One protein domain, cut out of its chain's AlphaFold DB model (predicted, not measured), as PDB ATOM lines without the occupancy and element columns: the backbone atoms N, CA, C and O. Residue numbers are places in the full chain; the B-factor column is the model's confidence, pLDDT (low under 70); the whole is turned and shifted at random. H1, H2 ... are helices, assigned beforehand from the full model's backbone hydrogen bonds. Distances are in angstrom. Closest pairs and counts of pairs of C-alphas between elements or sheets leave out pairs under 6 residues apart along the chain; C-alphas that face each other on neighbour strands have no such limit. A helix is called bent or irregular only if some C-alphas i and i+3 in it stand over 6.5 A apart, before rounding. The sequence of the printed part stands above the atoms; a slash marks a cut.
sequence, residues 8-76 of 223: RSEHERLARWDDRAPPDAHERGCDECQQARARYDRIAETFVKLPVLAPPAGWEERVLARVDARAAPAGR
ATOM      1  N   ARG A   8     132.251 112.267  59.809       83.12
ATOM      2  CA  ARG A   8     131.467 111.048  59.572       83.12
ATOM      3  C   ARG A   8     130.578 110.677  60.758       83.12
ATOM      4  O   ARG A   8     129.464 110.186  60.574       83.12
ATOM      5  N   SER A   9     131.050 110.937  61.980       77.38
ATOM      6  CA  SER A   9     130.288 110.635  63.195       77.38
ATOM      7  C   SER A   9     129.000 111.457  63.332       77.38
ATOM      8  O   SER A   9     128.048 110.967  63.932       77.38
ATOM      9  N   GLU A  10     128.927 112.664  62.767       79.12
ATOM     10  CA  GLU A  10     127.709 113.483  62.832       79.12
ATOM     11  C   GLU A  10     126.670 113.039  61.796       79.12
ATOM     12  O   GLU A  10     125.475 113.031  62.092       79.12
ATOM     13  N   HIS A  11     127.115 112.596  60.617       81.38
ATOM     14  CA  HIS A  11     126.231 112.236  59.506       81.38
ATOM     15  C   HIS A  11     125.684 110.806  59.583       81.38
ATOM     16  O   HIS A  11     124.507 110.581  59.309       81.38
ATOM     17  N   GLU A  12     126.516 109.827  59.945       83.19
ATOM     18  CA  GLU A  12     126.145 108.407  59.827       83.19
ATOM     19  C   GLU A  12     125.777 107.759  61.167       83.19
ATOM     20  O   GLU A  12     125.074 106.745  61.208       83.19
ATOM     21  N   ARG A  13     126.255 108.313  62.286       79.56
ATOM     22  CA  ARG A  13     126.207 107.602  63.570       79.56
ATOM     23  C   ARG A  13     124.849 107.665  64.256       79.56
ATOM     24  O   ARG A  13     124.503 106.705  64.936       79.56
ATOM     25  N   LEU A  14     124.094 108.764  64.126       77.88
ATOM     26  CA  LEU A  14     122.816 108.911  64.842       77.88
ATOM     27  C   LEU A  14     121.837 107.786  64.482       77.88
ATOM     28  O   LEU A  14     121.319 107.132  65.379       77.88
ATOM     29  N   ALA A  15     121.690 107.492  63.189       82.44
ATOM     30  CA  ALA A  15     120.835 106.405  62.717       82.44
ATOM     31  C   ALA A  15     121.262 105.040  63.290       82.44
ATOM     32  O   ALA A  15     120.444 104.268  63.772       82.44
ATOM     33  N   ARG A  16     122.570 104.763  63.318       83.56
ATOM     34  CA  ARG A  16     123.103 103.495  63.841       83.56
ATOM     35  C   ARG A  16     123.005 103.366  65.359       83.56
ATOM     36  O   ARG A  16     122.931 102.251  65.874       83.56
ATOM     37  N   TRP A  17     123.066 104.486  66.075       82.12
ATOM     38  CA  TRP A  17     122.918 104.519  67.527       82.12
ATOM     39  C   TRP A  17     121.477 104.214  67.946       82.12
ATOM     40  O   TRP A  17     121.290 103.433  68.879       82.12
ATOM     41  N   ASP A  18     120.484 104.726  67.209       81.31
ATOM     42  CA  ASP A  18     119.066 104.386  67.407       81.31
ATOM     43  C   ASP A  18     118.818 102.875  67.241       81.31
ATOM     44  O   ASP A  18     118.126 102.261  68.056       81.31
ATOM     45  N   ASP A  19     119.493 102.245  66.275       86.44
ATOM     46  CA  ASP A  19     119.455 100.792  66.050       86.44
ATOM     47  C   ASP A  19     120.271  99.975  67.073       86.44
ATOM     48  O   ASP A  19     120.339  98.745  66.991       86.44
ATOM     49  N   ARG A  20     120.929 100.633  68.039       85.50
ATOM     50  CA  ARG A  20     121.868 100.022  69.002       85.50
ATOM     51  C   ARG A  20     122.978  99.203  68.331       85.50
ATOM     52  O   ARG A  20     123.469  98.224  68.900       85.50
ATOM     53  N   ALA A  21     123.397  99.595  67.129       89.25
ATOM     54  CA  ALA A  21     124.438  98.886  66.401       89.25
ATOM     55  C   ALA A  21     125.810  99.035  67.100       89.25
ATOM     56  O   ALA A  21     126.141 100.107  67.623       89.25
ATOM     57  N   PRO A  22     126.660  97.989  67.098       91.06
ATOM     58  CA  PRO A  22     128.021  98.107  67.605       91.06
ATOM     59  C   PRO A  22     128.851  99.077  66.739       91.06
ATOM     60  O   PRO A  22     128.560  99.241  65.545       91.06
ATOM     61  N   PRO A  23     129.906  99.701  67.308       89.88
ATOM     62  CA  PRO A  23     130.790 100.575  66.540       89.88
ATOM     63  C   PRO A  23     131.445  99.810  65.391       89.88
ATOM     64  O   PRO A  23     131.835  98.656  65.579       89.88
ATOM     65  N   ASP A  24     131.578 100.420  64.208       91.75
ATOM     66  CA  ASP A  24     132.250  99.774  63.069       91.75
ATOM     67  C   ASP A  24     133.787  99.812  63.164       91.75
ATOM     68  O   ASP A  24     134.372 100.247  64.156       91.75
ATOM     69  N   ALA A  25     134.460  99.300  62.129       93.50
ATOM     70  CA  ALA A  25     135.918  99.264  62.066       93.50
ATOM     71  C   ALA A  25     136.563 100.659  62.102       93.50
ATOM     72  O   ALA A  25     137.625 100.816  62.698       93.50
ATOM     73  N   HIS A  26     135.924 101.662  61.500       92.00
ATOM     74  CA  HIS A  26     136.437 103.024  61.487       92.00
ATOM     75  C   HIS A  26     136.247 103.695  62.848       92.00
ATOM     76  O   HIS A  26     137.195 104.267  63.376       92.00
ATOM     77  N   GLU A  27     135.064 103.576  63.459       90.88
ATOM     78  CA  GLU A  27     134.792 104.131  64.789       90.88
ATOM     79  C   GLU A  27     135.753 103.581  65.847       90.88
ATOM     80  O   GLU A  27     136.239 104.328  66.691       90.88
ATOM     81  N   ARG A  28     136.095 102.289  65.772       93.44
ATOM     82  CA  ARG A  28     137.092 101.678  66.668       93.44
ATOM     83  C   ARG A  28     138.518 102.186  66.441       93.44
ATOM     84  O   ARG A  28     139.329 102.093  67.353       93.44
ATOM     85  N   GLY A  29     138.833 102.689  65.248       93.69
ATOM     86  CA  GLY A  29     140.168 103.175  64.882       93.69
ATOM     87  C   GLY A  29     140.322 104.698  64.872       93.69
ATOM     88  O   GLY A  29     141.416 105.185  64.605       93.69
ATOM     89  N   CYS A  30     139.249 105.455  65.117       93.56
ATOM     90  CA  CYS A  30     139.241 106.912  65.003       93.56
ATOM     91  C   CYS A  30     138.955 107.579  66.354       93.56
ATOM     92  O   CYS A  30     137.830 107.522  66.856       93.56
ATOM     93  N   ASP A  31     139.957 108.266  66.908       93.56
ATOM     94  CA  ASP A  31     139.858 108.937  68.211       93.56
ATOM     95  C   ASP A  31     138.737 109.984  68.260       93.56
ATOM     96  O   ASP A  31     138.041 110.101  69.267       93.56
ATOM     97  N   GLU A  32     138.514 110.729  67.174       91.12
ATOM     98  CA  GLU A  32     137.457 111.745  67.113       91.12
ATOM     99  C   GLU A  32     136.059 111.116  67.164       91.12
ATOM    100  O   GLU A  32     135.205 111.560  67.934       91.12
ATOM    101  N   CYS A  33     135.842 110.018  66.432       91.56
ATOM    102  CA  CYS A  33     134.596 109.250  66.487       91.56
ATOM    103  C   CYS A  33     134.345 108.672  67.888       91.56
ATOM    104  O   CYS A  33     133.211 108.707  68.376       91.56
ATOM    105  N   GLN A  34     135.391 108.188  68.563       92.25
ATOM    106  CA  GLN A  34     135.288 107.683  69.936       92.25
ATOM    107  C   GLN A  34     134.966 108.799  70.935       92.25
ATOM    108  O   GLN A  34     134.092 108.631  71.786       92.25
ATOM    109  N   GLN A  35     135.611 109.963  70.812       92.31
ATOM    110  CA  GLN A  35     135.319 111.129  71.650       92.31
ATOM    111  C   GLN A  35     133.891 111.637  71.442       92.31
ATOM    112  O   GLN A  35     133.198 111.966  72.413       92.31
ATOM    113  N   ALA A  36     133.434 111.680  70.188       90.44
ATOM    114  CA  ALA A  36     132.059 112.010  69.860       90.44
ATOM    115  C   ALA A  36     131.103 110.994  70.497       90.44
ATOM    116  O   ALA A  36     130.140 111.401  71.139       90.44
ATOM    117  N   ARG A  37     131.378 109.687  70.403       88.38
ATOM    118  CA  ARG A  37     130.552 108.643  71.031       88.38
ATOM    119  C   ARG A  37     130.463 108.822  72.544       88.38
ATOM    120  O   ARG A  37     129.365 108.940  73.077       88.38
ATOM    121  N   ALA A  38     131.605 108.974  73.209       91.81
ATOM    122  CA  ALA A  38     131.660 109.196  74.649       91.81
ATOM    123  C   ALA A  38     130.869 110.445  75.083       91.81
ATOM    124  O   ALA A  38     130.325 110.486  76.184       91.81
ATOM    125  N   ARG A  39     130.782 111.481  74.236       91.69
ATOM    126  CA  ARG A  39     129.952 112.665  74.507       91.69
ATOM    127  C   ARG A  39     128.460 112.334  74.514       91.69
ATOM    128  O   ARG A  39     127.764 112.789  75.415       91.69
ATOM    129  N   TYR A  40     127.985 111.558  73.544       87.88
ATOM    130  CA  TYR A  40     126.575 111.167  73.471       87.88
ATOM    131  C   TYR A  40     126.207 110.164  74.559       87.88
ATOM    132  O   TYR A  40     125.154 110.319  75.170       87.88
ATOM    133  N   ASP A  41     127.097 109.223  74.876       89.56
ATOM    134  CA  ASP A  41     126.893 108.281  75.979       89.56
ATOM    135  C   ASP A  41     126.724 109.034  77.311       89.56
ATOM    136  O   ASP A  41     125.769 108.784  78.041       89.56
ATOM    137  N   ARG A  42     127.542 110.066  77.577       94.81
ATOM    138  CA  ARG A  42     127.360 110.941  78.756       94.81
ATOM    139  C   ARG A  42     126.007 111.657  78.776       94.81
ATOM    140  O   ARG A  42     125.403 111.804  79.840       94.81
ATOM    141  N   ILE A  43     125.537 112.135  77.624       93.25
ATOM    142  CA  ILE A  43     124.221 112.782  77.514       93.25
ATOM    143  C   ILE A  43     123.123 111.758  77.821       93.25
ATOM    144  O   ILE A  43     122.268 112.020  78.665       93.25
ATOM    145  N   ALA A  44     123.178 110.577  77.205       89.75
ATOM    146  CA  ALA A  44     122.217 109.499  77.419       89.75
ATOM    147  C   ALA A  44     122.181 109.047  78.886       89.75
ATOM    148  O   ALA A  44     121.108 108.955  79.479       89.75
ATOM    149  N   GLU A  45     123.343 108.863  79.515       94.50
ATOM    150  CA  GLU A  45     123.446 108.569  80.947       94.50
ATOM    151  C   GLU A  45     122.821 109.664  81.816       94.50
ATOM    152  O   GLU A  45     122.214 109.367  82.844       94.50
ATOM    153  N   THR A  46     122.953 110.932  81.416       96.00
ATOM    154  CA  THR A  46     122.321 112.052  82.123       96.00
ATOM    155  C   THR A  46     120.799 111.955  82.031       96.00
ATOM    156  O   THR A  46     120.130 112.093  83.051       96.00
ATOM    157  N   PHE A  47     120.254 111.642  80.850       92.50
ATOM    158  CA  PHE A  47     118.815 111.432  80.662       92.50
ATOM    159  C   PHE A  47     118.275 110.256  81.480       92.50
ATOM    160  O   PHE A  47     117.212 110.378  82.079       92.50
ATOM    161  N   VAL A  48     119.018 109.149  81.567       94.00
ATOM    162  CA  VAL A  48     118.631 107.974  82.372       94.00
ATOM    163  C   VAL A  48     118.545 108.300  83.867       94.00
ATOM    164  O   VAL A  48     117.749 107.699  84.584       94.00
ATOM    165  N   LYS A  49     119.343 109.261  84.350       93.81
ATOM    166  CA  LYS A  49     119.349 109.695  85.756       93.81
ATOM    167  C   LYS A  49     118.266 110.723  86.085       93.81
ATOM    168  O   LYS A  49     118.112 111.066  87.257       93.81
ATOM    169  N   LEU A  50     117.547 111.247  85.091       95.25
ATOM    170  CA  LEU A  50     116.461 112.183  85.354       95.25
ATOM    171  C   LEU A  50     115.323 111.468  86.095       95.25
ATOM    172  O   LEU A  50     115.027 110.307  85.805       95.25
ATOM    173  N   PRO A  51     114.663 112.143  87.054       95.06
ATOM    174  CA  PRO A  51     113.518 111.564  87.731       95.06
ATOM    175  C   PRO A  51     112.419 111.258  86.712       95.06
ATOM    176  O   PRO A  51     112.066 112.100  85.885       95.06
ATOM    177  N   VAL A  52     111.855 110.052  86.798       92.00
ATOM    178  CA  VAL A  52     110.682 109.685  86.008       92.00
ATOM    179  C   VAL A  52     109.499 110.483  86.545       92.00
ATOM    180  O   VAL A  52     108.966 110.196  87.616       92.00
ATOM    181  N   LEU A  53     109.108 111.520  85.810       92.94
ATOM    182  CA  LEU A  53     107.910 112.286  86.113       92.94
ATOM    183  C   LEU A  53     106.704 111.535  85.562       92.94
ATOM    184  O   LEU A  53     106.615 111.288  84.358       92.94
ATOM    185  N   ALA A  54     105.769 111.186  86.446       93.44
ATOM    186  CA  ALA A  54     104.482 110.669  86.018       93.44
ATOM    187  C   ALA A  54     103.797 111.746  85.162       93.44
ATOM    188  O   ALA A  54     103.668 112.894  85.606       93.44
ATOM    189  N   PRO A  55     103.388 111.423  83.930       93.31
ATOM    190  CA  PRO A  55     102.730 112.402  83.094       93.31
ATOM    191  C   PRO A  55     101.344 112.736  83.680       93.31
ATOM    192  O   PRO A  55     100.730 111.901  84.351       93.31
ATOM    193  N   PRO A  56     100.829 113.959  83.465       95.19
ATOM    194  CA  PRO A  56      99.537 114.358  84.012       95.19
ATOM    195  C   PRO A  56      98.412 113.478  83.456       95.19
ATOM    196  O   PRO A  56      98.469 113.045  82.306       95.19
ATOM    197  N   ALA A  57      97.349 113.266  84.235       95.62
ATOM    198  CA  ALA A  57      96.193 112.492  83.781       95.62
ATOM    199  C   ALA A  57      95.663 112.999  82.420       95.62
ATOM    200  O   ALA A  57      95.616 114.209  82.148       95.62
ATOM    201  N   GLY A  58      95.303 112.067  81.537       95.00
ATOM    202  CA  GLY A  58      94.773 112.373  80.209       95.00
ATOM    203  C   GLY A  58      95.808 112.851  79.176       95.00
ATOM    204  O   GLY A  58      95.429 113.415  78.149       95.00
ATOM    205  N   TRP A  59      97.115 112.810  79.479       96.75
ATOM    206  CA  TRP A  59      98.140 113.336  78.566       96.75
ATOM    207  C   TRP A  59      98.215 112.551  77.257       96.75
ATOM    208  O   TRP A  59      98.372 113.170  76.206       96.75
ATOM    209  N   GLU A  60      98.087 111.228  77.326       95.69
ATOM    210  CA  GLU A  60      98.209 110.329  76.187       95.69
ATOM    211  C   GLU A  60      97.063 110.581  75.212       95.69
ATOM    212  O   GLU A  60      97.300 110.861  74.040       95.69
ATOM    213  N   GLU A  61      95.834 110.663  75.718       95.31
ATOM    214  CA  GLU A  61      94.645 110.995  74.940       95.31
ATOM    215  C   GLU A  61      94.766 112.376  74.289       95.31
ATOM    216  O   GLU A  61      94.391 112.549  73.132       95.31
ATOM    217  N   ARG A  62      95.342 113.371  74.982       95.38
ATOM    218  CA  ARG A  62      95.586 114.704  74.397       95.38
ATOM    219  C   ARG A  62      96.640 114.681  73.291       95.38
ATOM    220  O   ARG A  62      96.531 115.458  72.342       95.38
ATOM    221  N   VAL A  63      97.684 113.864  73.430       94.75
ATOM    222  CA  VAL A  63      98.725 113.715  72.404       94.75
ATOM    223  C   VAL A  63      98.152 112.993  71.192       94.75
ATOM    224  O   VAL A  63      98.260 113.519  70.084       94.75
ATOM    225  N   LEU A  64      97.479 111.862  71.402       94.25
ATOM    226  CA  LEU A  64      96.841 111.082  70.345       94.25
ATOM    227  C   LEU A  64      95.782 111.905  69.611       94.25
ATOM    228  O   LEU A  64      95.865 112.039  68.397       94.25
ATOM    229  N   ALA A  65      94.904 112.609  70.328       93.12
ATOM    230  CA  ALA A  65      93.911 113.485  69.709       93.12
ATOM    231  C   ALA A  65      94.542 114.596  68.850       93.12
ATOM    232  O   ALA A  65      93.958 115.009  67.851       93.12
ATOM    233  N   ARG A  66      95.738 115.093  69.196       91.19
ATOM    234  CA  ARG A  66      96.466 116.071  68.364       91.19
ATOM    235  C   ARG A  66      97.109 115.439  67.136       91.19
ATOM    236  O   ARG A  66      97.183 116.105  66.105       91.19
ATOM    237  N   VAL A  67      97.600 114.206  67.244       87.94
ATOM    238  CA  VAL A  67      98.107 113.446  66.093       87.94
ATOM    239  C   VAL A  67      96.954 113.151  65.138       87.94
ATOM    240  O   VAL A  67      97.049 113.485  63.959       87.94
ATOM    241  N   ASP A  68      95.831 112.670  65.664       87.50
ATOM    242  CA  ASP A  68      94.623 112.380  64.896       87.50
ATOM    243  C   ASP A  68      94.026 113.643  64.276       87.50
ATOM    244  O   ASP A  68      93.657 113.635  63.109       87.50
ATOM    245  N   ALA A  69      94.000 114.771  64.994       83.25
ATOM    246  CA  ALA A  69      93.538 116.045  64.442       83.25
ATOM    247  C   ALA A  69      94.453 116.595  63.333       83.25
ATOM    248  O   ALA A  69      93.982 117.331  62.468       83.25
ATOM    249  N   ARG A  70      95.751 116.252  63.338       79.94
ATOM    250  CA  ARG A  70      96.682 116.573  62.239       79.94
ATOM    251  C   ARG A  70      96.554 115.605  61.064       79.94
ATOM    252  O   ARG A  70      96.779 116.015  59.930       79.94
ATOM    253  N   ALA A  71      96.229 114.343  61.337       75.00
ATOM    254  CA  ALA A  71      95.982 113.320  60.325       75.00
ATOM    255  C   ALA A  71      94.585 113.446  59.699       75.00
ATOM    256  O   ALA A  71      94.363 112.996  58.573       75.00
ATOM    257  N   ALA A  72      93.647 114.071  60.414       70.25
ATOM    258  CA  ALA A  72      92.319 114.353  59.918       70.25
ATOM    259  C   ALA A  72      92.445 115.244  58.673       70.25
ATOM    260  O   ALA A  72      93.026 116.332  58.747       70.25
ATOM    261  N   PRO A  73      91.918 114.807  57.517       62.38
ATOM    262  CA  PRO A  73      91.969 115.610  56.311       62.38
ATOM    263  C   PRO A  73      91.255 116.933  56.588       62.38
ATOM    264  O   PRO A  73      90.073 116.938  56.946       62.38
ATOM    265  N   ALA A  74      91.988 118.043  56.446       60.38
ATOM    266  CA  ALA A  74      91.435 119.391  56.519       60.38
ATOM    267  C   ALA A  74      90.142 119.429  55.691       60.38
ATOM    268  O   ALA A  74      90.126 118.923  54.567       60.38
ATOM    269  N   GLY A  75      89.061 119.924  56.305       63.25
ATOM    270  CA  GLY A  75      87.673 119.729  55.883       63.25
ATOM    271  C   GLY A  75      87.477 119.617  54.371       63.25
ATOM    272  O   GLY A  75      87.967 120.446  53.607       63.25
ATOM    273  N   ARG A  76      86.752 118.571  53.951       57.62
ATOM    274  CA  ARG A  76      86.482 118.261  52.541       57.62
ATOM    275  C   ARG A  76      85.990 119.517  51.817       57.62
ATOM    276  O   ARG A  76      84.852 119.942  52.010       57.62
TER     277      ARG A  76
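What this domain is: This is residues 8 to 76 of the 223 residues of an uncharacterized protein of Sorangium cellulosum (UniProt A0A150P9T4). An open, arch-like model has two separate legs: the longest helix, H3, with H1 and H2 gathered near its first residues as a small loose head, and H4, which stands alone at the far side. The stretched link of residues 49 to 58 joins the two legs, and residues 41 to 76, of which 41 to 48 belong to H3 and 59 to 71 to H4, stand free. The printed part has 69 residues with four named helices, H1, H2, H3 and H4 along the chain, and no named strand; the class is all helix. The whole is extended, with a radius of gyration of the C-alphas of 19.1 A, and the C-alphas span 55 by 36 by 15 A, an outline that is only just flat.

How they stand to each other: H3, residues 31 to 48, only just touches H1, residues 8 to 18, with 3 pairs of C-alphas within 8 A. H3 does so with residues 33 to 36 alone, and the closest C-alphas are those of Ser 9 and Cys 33, 5.6 A apart. The two run the same way at a steep tilt of 37 degrees, only just past shallow. H2, residues 25 to 29, and H3 touch only at the corner by their tight link, and only just, with 3 pairs within 8 A, made by residues 33 to 34 of H3 alone; their closest C-alphas are those of Glu 27 and Cys 33, 5.4 A apart. H1 and H2 are near each other, with 5 pairs of C-alphas within 10 A. H4, residues 59 to 71, is apart from H1, H2 and H3. In H2, H3 and H4 every O i to N i+4 pair is within hydrogen-bond range; in H1 3 of 7 are, beside 4 of 8 O i to N i+3 pairs.

Where its parts are: H3 begins with C-alpha 31 at (139.858, 108.937, 68.211) and measures 25.5 A from first to last C-alpha. H1 begins with C-alpha 8 at (131.467, 111.048, 59.572) and measures 16.1 A; it is irregular, with C-alphas 11 and 14 7.2 A apart. H2 measures 6.4 A. H4 measures 18.4 A and ends with C-alpha 71 at (95.982, 113.320, 60.325).

The domain as a whole: The two C-alphas farthest apart are those of Gly 29 and Arg 76, 57.1 A. The printed part has no cut. The links from H1 to H2, 6 residues, and from H3 to H4, 10 residues, are short, and no link is long. The mean pLDDT of the printed part is 87.9, and residues 73 to 76 are under 70.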